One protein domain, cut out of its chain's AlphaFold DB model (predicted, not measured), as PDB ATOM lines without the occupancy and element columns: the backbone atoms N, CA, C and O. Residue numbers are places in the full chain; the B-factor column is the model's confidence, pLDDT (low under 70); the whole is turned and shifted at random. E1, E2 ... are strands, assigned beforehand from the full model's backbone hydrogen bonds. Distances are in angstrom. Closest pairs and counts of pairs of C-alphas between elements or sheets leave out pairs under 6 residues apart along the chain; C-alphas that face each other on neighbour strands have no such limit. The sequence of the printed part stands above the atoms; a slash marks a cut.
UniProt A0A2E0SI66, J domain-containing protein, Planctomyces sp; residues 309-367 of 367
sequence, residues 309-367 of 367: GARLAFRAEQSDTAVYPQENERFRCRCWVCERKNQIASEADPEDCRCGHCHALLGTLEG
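Overview. This is residues 309 to 367 of the 367 residues of the protein "J domain-containing protein" of Planctomyces sp (UniProt A0A2E0SI66). With little regular structure, this is a small three-stranded sheet, E1, E2 and E3, followed by a long last stretch with no named element, residues 345 to 367, which loops back over one face of the sheet before its end at residue 367. The strands form an antiparallel meander, each the neighbour of the one before. The printed part has 59 residues, 12 in named strands, with no named helix: all strand, compact, radius of gyration of the C-alphas 10.1 A, spans 26 by 24 by 19 A.

Along the chain. Find inner strand E2, residues 331 to 334, 10.4 A long, starting at C-alpha 331 (126.039, 143.437, 165.353). E3, residues 341 to 344, measures 10.0 A and ends at (131.000, 142.257, 167.594); E1, residues 313 to 316, measures 9.3 A.

Arrangement. Look at hairpin E2 and E3: N 342 and O 333 are 2.8 A apart, within hydrogen-bond range. In hairpin E1 and E2, N 334 and O 315 are within range at 2.8 A. Edge strands E1 and E3 are apart.

Size, cuts and confidence. The printed part has no cut. The link E1 to E2, 14 residues, is long. Mean pLDDT of the printed part is 71.3; 25 residues, among them 309 to 312, are under 70.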
ATOM      1  N   GLY A 309     121.017 147.833 182.994       40.81
ATOM      2  CA  GLY A 309     120.334 148.959 182.351       40.81
ATOM      3  C   GLY A 309     121.153 150.165 181.873       40.81
ATOM      4  O   GLY A 309     120.557 150.981 181.175       40.81
ATOM      5  N   ALA A 310     122.460 150.307 182.135       46.81
ATOM      6  CA  ALA A 310     123.245 151.320 181.413       46.81
ATOM      7  C   ALA A 310     123.438 150.876 179.953       46.81
ATOM      8  O   ALA A 310     124.350 150.123 179.614       46.81
ATOM      9  N   ARG A 311     122.509 151.288 179.091       56.62
ATOM     10  CA  ARG A 311     122.523 150.969 177.668       56.62
ATOM     11  C   ARG A 311     123.700 151.671 177.006       56.62
ATOM     12  O   ARG A 311     123.695 152.880 176.814       56.62
ATOM     13  N   LEU A 312     124.712 150.890 176.655       66.06
ATOM     14  CA  LEU A 312     125.837 151.382 175.878       66.06
ATOM     15  C   LEU A 312     125.381 151.663 174.445       66.06
ATOM     16  O   LEU A 312     124.865 150.774 173.766       66.06
ATOM     17  N   ALA A 313     125.586 152.898 174.001       72.62
ATOM     18  CA  ALA A 313     125.285 153.349 172.655       72.62
ATOM     19  C   ALA A 313     126.461 153.035 171.719       72.62
ATOM     20  O   ALA A 313     127.593 153.488 171.918       72.62
ATOM     21  N   PHE A 314     126.196 152.267 170.666       80.62
ATOM     22  CA  PHE A 314     127.159 151.958 169.609       80.62
ATOM     23  C   PHE A 314     126.816 152.748 168.346       80.62
ATOM     24  O   PHE A 314     125.650 152.878 167.996       80.62
ATOM     25  N   ARG A 315     127.809 153.249 167.608       83.50
ATOM     26  CA  ARG A 315     127.551 153.950 166.337       83.50
ATOM     27  C   ARG A 315     127.189 152.940 165.244       83.50
ATOM     28  O   ARG A 315     127.962 152.007 165.004       83.50
ATOM     29  N   ALA A 316     126.053 153.109 164.565       82.38
ATOM     30  CA  ALA A 316     125.649 152.210 163.481       82.38
ATOM     31  C   ALA A 316     126.681 152.176 162.334       82.38
ATOM     32  O   ALA A 316     127.422 153.133 162.082       82.38
ATOM     33  N   GLU A 317     126.728 151.059 161.602       83.00
ATOM     34  CA  GLU A 317     127.603 150.943 160.429       83.00
ATOM     35  C   GLU A 317     127.170 151.871 159.283       83.00
ATOM     36  O   GLU A 317     128.020 152.479 158.634       83.00
ATOM     37  N   GLN A 318     125.862 151.959 159.028       77.75
ATOM     38  CA  GLN A 318     125.294 152.612 157.841       77.75
ATOM     39  C   GLN A 318     124.802 154.048 158.094       77.75
ATOM     40  O   GLN A 318     124.488 154.759 157.145       77.75
ATOM     41  N   SER A 319     124.754 154.484 159.353       73.69
ATOM     42  CA  SER A 319     124.220 155.782 159.780       73.69
ATOM     43  C   SER A 319     124.926 156.276 161.047       73.69
ATOM     44  O   SER A 319     125.596 155.507 161.735       73.69
ATOM     45  N   ASP A 320     124.787 157.560 161.377       70.69
ATOM     46  CA  ASP A 320     125.280 158.143 162.643       70.69
ATOM     47  C   ASP A 320     124.300 157.973 163.809       70.69
ATOM     48  O   ASP A 320     124.352 158.674 164.812       70.69
ATOM     49  N   THR A 321     123.401 157.001 163.692       76.38
ATOM     50  CA  THR A 321     122.441 156.665 164.739       76.38
ATOM     51  C   THR A 321     123.084 155.766 165.789       76.38
ATOM     52  O   THR A 321     123.835 154.843 165.453       76.38
ATOM     53  N   ALA A 322     122.742 155.999 167.055       76.94
ATOM     54  CA  ALA A 322     123.060 155.087 168.143       76.94
ATOM     55  C   ALA A 322     122.272 153.772 167.993       76.94
ATOM     56  O   ALA A 322     121.084 153.769 167.675       76.94
ATOM     57  N   VAL A 323     122.956 152.653 168.212       78.69
ATOM     58  CA  VAL A 323     122.423 151.292 168.213       78.69
ATOM     59  C   VAL A 323     122.673 150.697 169.584       78.69
ATOM     60  O   VAL A 323     123.775 150.795 170.122       78.69
ATOM     61  N   TYR A 324     121.648 150.044 170.116       77.06
ATOM     62  CA  TYR A 324     121.700 149.349 171.392       77.06
ATOM     63  C   TYR A 324     121.577 147.854 171.102       77.06
ATOM     64  O   TYR A 324     120.473 147.394 170.799       77.06
ATOM     65  N   PRO A 325     122.690 147.106 171.101       68.38
ATOM     66  CA  PRO A 325     122.651 145.680 170.820       68.38
ATOM     67  C   PRO A 325     121.862 144.957 171.911       68.38
ATOM     68  O   PRO A 325     122.024 145.247 173.099       68.38
ATOM     69  N   GLN A 326     121.001 144.025 171.510       65.88
ATOM     70  CA  GLN A 326     120.381 143.109 172.462       65.88
ATOM     71  C   GLN A 326     121.384 142.019 172.864       65.88
ATOM     72  O   GLN A 326     122.333 141.733 172.128       65.88
ATOM     73  N   GLU A 327     121.197 141.426 174.047       59.72
ATOM     74  CA  GLU A 327     122.037 140.315 174.509       59.72
ATOM     75  C   GLU A 327     122.056 139.190 173.458       59.72
ATOM     76  O   GLU A 327     121.014 138.804 172.929       59.72
ATOM     77  N   ASN A 328     123.245 138.650 173.163       62.62
ATOM     78  CA  ASN A 328     123.470 137.554 172.212       62.62
ATOM     79  C   ASN A 328     123.269 137.859 170.717       62.62
ATOM     80  O   ASN A 328     123.257 136.932 169.903       62.62
ATOM     81  N   GLU A 329     123.202 139.125 170.304       71.69
ATOM     82  CA  GLU A 329     123.120 139.483 168.885       71.69
ATOM     83  C   GLU A 329     124.492 139.837 168.288       71.69
ATOM     84  O   GLU A 329     125.256 140.633 168.832       71.69
ATOM     85  N   ARG A 330     124.819 139.269 167.119       78.31
ATOM     86  CA  ARG A 330     125.958 139.756 166.329       78.31
ATOM     87  C   ARG A 330     125.569 141.069 165.671       78.31
ATOM     88  O   ARG A 330     124.687 141.081 164.817       78.31
ATOM     89  N   PHE A 331     126.299 142.137 165.960       83.50
ATOM     90  CA  PHE A 331     126.039 143.437 165.353       83.50
ATOM     91  C   PHE A 331     127.311 144.075 164.795       83.50
ATOM     92  O   PHE A 331     128.441 143.767 165.191       83.50
ATOM     93  N   ARG A 332     127.117 144.949 163.807       86.56
ATOM     94  CA  ARG A 332     128.183 145.729 163.177       86.56
ATOM     95  C   ARG A 332     128.063 147.180 163.605       86.56
ATOM     96  O   ARG A 332     126.980 147.756 163.560       86.56
ATOM     97  N   CYS A 333     129.181 147.764 164.007       87.62
ATOM     98  CA  CYS A 333     129.249 149.143 164.470       87.62
ATOM     99  C   CYS A 333     130.477 149.850 163.899       87.62
ATOM    100  O   CYS A 333     131.457 149.222 163.484       87.62
ATOM    101  N   ARG A 334     130.432 151.179 163.872       86.69
ATOM    102  CA  ARG A 334     131.612 152.008 163.635       86.69
ATOM    103  C   ARG A 334     132.221 152.419 164.960       86.69
ATOM    104  O   ARG A 334     131.533 152.627 165.952       86.69
ATOM    105  N   CYS A 335     133.537 152.536 164.969       80.12
ATOM    106  CA  CYS A 335     134.222 153.109 166.109       80.12
ATOM    107  C   CYS A 335     133.910 154.610 166.201       80.12
ATOM    108  O   CYS A 335     134.086 155.325 165.218       80.12
ATOM    109  N   TRP A 336     133.520 155.093 167.383       73.75
ATOM    110  CA  TRP A 336     133.356 156.527 167.673       73.75
ATOM    111  C   TRP A 336     134.623 157.345 167.426       73.75
ATOM    112  O   TRP A 336     134.570 158.550 167.226       73.75
ATOM    113  N   VAL A 337     135.763 156.662 167.430       69.00
ATOM    114  CA  VAL A 337     137.074 157.278 167.454       69.00
ATOM    115  C   VAL A 337     137.720 157.264 166.076       69.00
ATOM    116  O   VAL A 337     138.081 158.320 165.579       69.00
ATOM    117  N   CYS A 338     137.883 156.093 165.453       68.06
ATOM    118  CA  CYS A 338     138.561 155.965 164.154       68.06
ATOM    119  C   CYS A 338     137.622 155.649 162.983       68.06
ATOM    120  O   CYS A 338     138.092 155.313 161.898       68.06
ATOM    121  N   GLU A 339     136.310 155.636 163.225       77.56
ATOM    122  CA  GLU A 339     135.244 155.360 162.248       77.56
ATOM    123  C   GLU A 339     135.312 154.007 161.530       77.56
ATOM    124  O   GLU A 339     134.430 153.664 160.738       77.56
ATOM    125  N   ARG A 340     136.319 153.179 161.830       80.81
ATOM    126  CA  ARG A 340     136.433 151.853 161.235       80.81
ATOM    127  C   ARG A 340     135.268 150.978 161.643       80.81
ATOM    128  O   ARG A 340     134.761 151.039 162.764       80.81
ATOM    129  N   LYS A 341     134.907 150.112 160.706       89.06
ATOM    130  CA  LYS A 341     133.898 149.079 160.875       89.06
ATOM    131  C   LYS A 341     134.429 147.998 161.803       89.06
ATOM    132  O   LYS A 341     135.556 147.529 161.641       89.06
ATOM    133  N   ASN A 342     133.606 147.613 162.761       86.44
ATOM    134  CA  ASN A 342     133.858 146.534 163.695       86.44
ATOM    135  C   ASN A 342     132.663 145.590 163.675       86.44
ATOM    136  O   ASN A 342     131.524 146.003 163.455       86.44
ATOM    137  N   GLN A 343     132.945 144.315 163.900       87.44
ATOM    138  CA  GLN A 343     131.934 143.286 164.050       87.44
ATOM    139  C   GLN A 343     132.091 142.687 165.439       87.44
ATOM    140  O   GLN A 343     133.167 142.201 165.784       87.44
ATOM    141  N   ILE A 344     131.026 142.761 166.228       82.62
ATOM    142  CA  ILE A 344     131.000 142.257 167.594       82.62
ATOM    143  C   ILE A 344     130.340 140.875 167.582       82.62
ATOM    144  O   ILE A 344     129.337 140.649 166.898       82.62
ATOM    145  N   ALA A 345     130.961 139.920 168.277       77.31
ATOM    146  CA  ALA A 345     130.428 138.572 168.426       77.31
ATOM    147  C   ALA A 345     129.198 138.585 169.344       77.31
ATOM    148  O   ALA A 345     129.123 139.402 170.252       77.31
ATOM    149  N   SER A 346     128.267 137.655 169.129       71.62
ATOM    150  CA  SER A 346     127.029 137.537 169.911       71.62
ATOM    151  C   SER A 346     127.291 137.437 171.416       71.62
ATOM    152  O   SER A 346     126.617 138.084 172.199       71.62
ATOM    153  N   GLU A 347     128.313 136.686 171.818       68.44
ATOM    154  CA  GLU A 347     128.638 136.421 173.228       68.44
ATOM    155  C   GLU A 347     129.595 137.457 173.849       68.44
ATOM    156  O   GLU A 347     130.044 137.291 174.981       68.44
ATOM    157  N   ALA A 348     129.977 138.501 173.107       63.16
ATOM    158  CA  ALA A 348     130.921 139.491 173.610       63.16
ATOM    159  C   ALA A 348     130.230 140.444 174.593       63.16
ATOM    160  O   ALA A 348     129.200 141.032 174.269       63.16
ATOM    161  N   ASP A 349     130.842 140.655 175.760       65.44
ATOM    162  CA  ASP A 349     130.377 141.659 176.714       65.44
ATOM    163  C   ASP A 349     130.443 143.058 176.054       65.44
ATOM    164  O   ASP A 349     131.530 143.488 175.627       65.44
ATOM    165  N   PRO A 350     129.313 143.790 175.933       67.62
ATOM    166  CA  PRO A 350     129.288 145.148 175.398       67.62
ATOM    167  C   PRO A 350     130.276 146.082 176.100       67.62
ATOM    168  O   PRO A 350     130.806 146.994 175.453       67.62
ATOM    169  N   GLU A 351     130.577 145.839 177.383       62.28
ATOM    170  CA  GLU A 351     131.549 146.594 178.174       62.28
ATOM    171  C   GLU A 351     133.004 146.343 177.733       62.28
ATOM    172  O   GLU A 351     133.849 147.250 177.786       62.28
ATOM    173  N   ASP A 352     133.291 145.176 177.163       63.94
ATOM    174  CA  ASP A 352     134.616 144.774 176.684       63.94
ATOM    175  C   ASP A 352     134.831 144.981 175.183       63.94
ATOM    176  O   ASP A 352     135.969 144.976 174.712       63.94
ATOM    177  N   CYS A 353     133.781 145.301 174.431       74.12
ATOM    178  CA  CYS A 353     133.874 145.549 172.996       74.12
ATOM    179  C   CYS A 353     134.808 146.729 172.664       74.12
ATOM    180  O   CYS A 353     134.547 147.882 173.024       74.12
ATOM    181  N   ARG A 354     135.907 146.435 171.957       73.12
ATOM    182  CA  ARG A 354     136.912 147.409 171.505       73.12
ATOM    183  C   ARG A 354     137.080 147.374 169.994       73.12
ATOM    184  O   ARG A 354     136.895 146.339 169.359       73.12
ATOM    185  N   CYS A 355     137.484 148.502 169.419       74.69
ATOM    186  CA  CYS A 355     137.781 148.576 167.999       74.69
ATOM    187  C   CYS A 355     138.990 147.697 167.645       74.69
ATOM    188  O   CYS A 355     140.049 147.832 168.249       74.69
ATOM    189  N   GLY A 356     138.887 146.865 166.608       67.50
ATOM    190  CA  GLY A 356     139.995 146.034 166.124       67.50
ATOM    191  C   GLY A 356     141.167 146.819 165.521       67.50
ATOM    192  O   GLY A 356     142.196 146.229 165.214       67.50
ATOM    193  N   HIS A 357     141.022 148.135 165.338       66.38
ATOM    194  CA  HIS A 357     142.072 149.002 164.809       66.38
ATOM    195  C   HIS A 357     142.660 149.953 165.849       66.38
ATOM    196  O   HIS A 357     143.855 149.900 166.105       66.38
ATOM    197  N   CYS A 358     141.838 150.829 166.434       59.19
ATOM    198  CA  CYS A 358     142.324 151.822 167.397       59.19
ATOM    199  C   CYS A 358     142.153 151.383 168.857       59.19
ATOM    200  O   CYS A 358     142.514 152.131 169.756       59.19
ATOM    201  N   HIS A 359     141.565 150.204 169.101       60.50
ATOM    202  CA  HIS A 359     141.314 149.640 170.433       60.50
ATOM    203  C   HIS A 359     140.470 150.495 171.385       60.50
ATOM    204  O   HIS A 359     140.287 150.114 172.538       60.50
ATOM    205  N   ALA A 360     139.874 151.583 170.896       64.75
ATOM    206  CA  ALA A 360     138.919 152.378 171.648       64.75
ATOM    207  C   ALA A 360     137.657 151.583 171.998       64.75
ATOM    208  O   ALA A 360     137.277 150.638 171.295       64.75
ATOM    209  N   LEU A 361     137.004 152.006 173.076       71.88
ATOM    210  CA  LEU A 361     135.686 151.543 173.488       71.88
ATOM    211  C   LEU A 361     134.683 151.706 172.338       71.88
ATOM    212  O   LEU A 361     134.589 152.779 171.748       71.88
ATOM    213  N   LEU A 362     133.960 150.640 171.983       77.06
ATOM    214  CA  LEU A 362     132.967 150.725 170.904       77.06
ATOM    215  C   LEU A 362     131.611 151.258 171.373       77.06
ATOM    216  O   LEU A 362     130.890 151.825 170.558       77.06
ATOM    217  N   GLY A 363     131.278 151.091 172.652       74.44
ATOM    218  CA  GLY A 363     130.031 151.596 173.228       74.44
ATOM    219  C   GLY A 363     130.302 152.727 174.210       74.44
ATOM    220  O   GLY A 363     131.194 152.571 175.035       74.44
ATOM    221  N   THR A 364     129.540 153.814 174.164       66.69
ATOM    222  CA  THR A 364     129.607 154.925 175.131       66.69
ATOM    223  C   THR A 364     128.380 154.907 176.039       66.69
ATOM    224  O   THR A 364     127.355 154.336 175.671       66.69
ATOM    225  N   LEU A 365     128.466 155.496 177.234       58.50
ATOM    226  CA  LEU A 365     127.265 155.783 178.026       58.50
ATOM    227  C   LEU A 365     126.455 156.876 177.308       58.50
ATOM    228  O   LEU A 365     127.047 157.718 176.631       58.50
ATOM    229  N   GLU A 366     125.126 156.832 177.409       51.34
ATOM    230  CA  GLU A 366     124.297 157.978 177.013       51.34
ATOM    231  C   GLU A 366     124.733 159.208 177.819       51.34
ATOM    232  O   GLU A 366     124.925 159.109 179.033       51.34
ATOM    233  N   GLY A 367     124.957 160.321 177.114       39.47
ATOM    234  CA  GLY A 367     125.167 161.638 177.711       39.47
ATOM    235  C   GLY A 367     123.849 162.262 178.129       39.47
ATOM    236  O   GLY A 367     122.881 162.129 177.343       39.47
TER     237      GLY A 367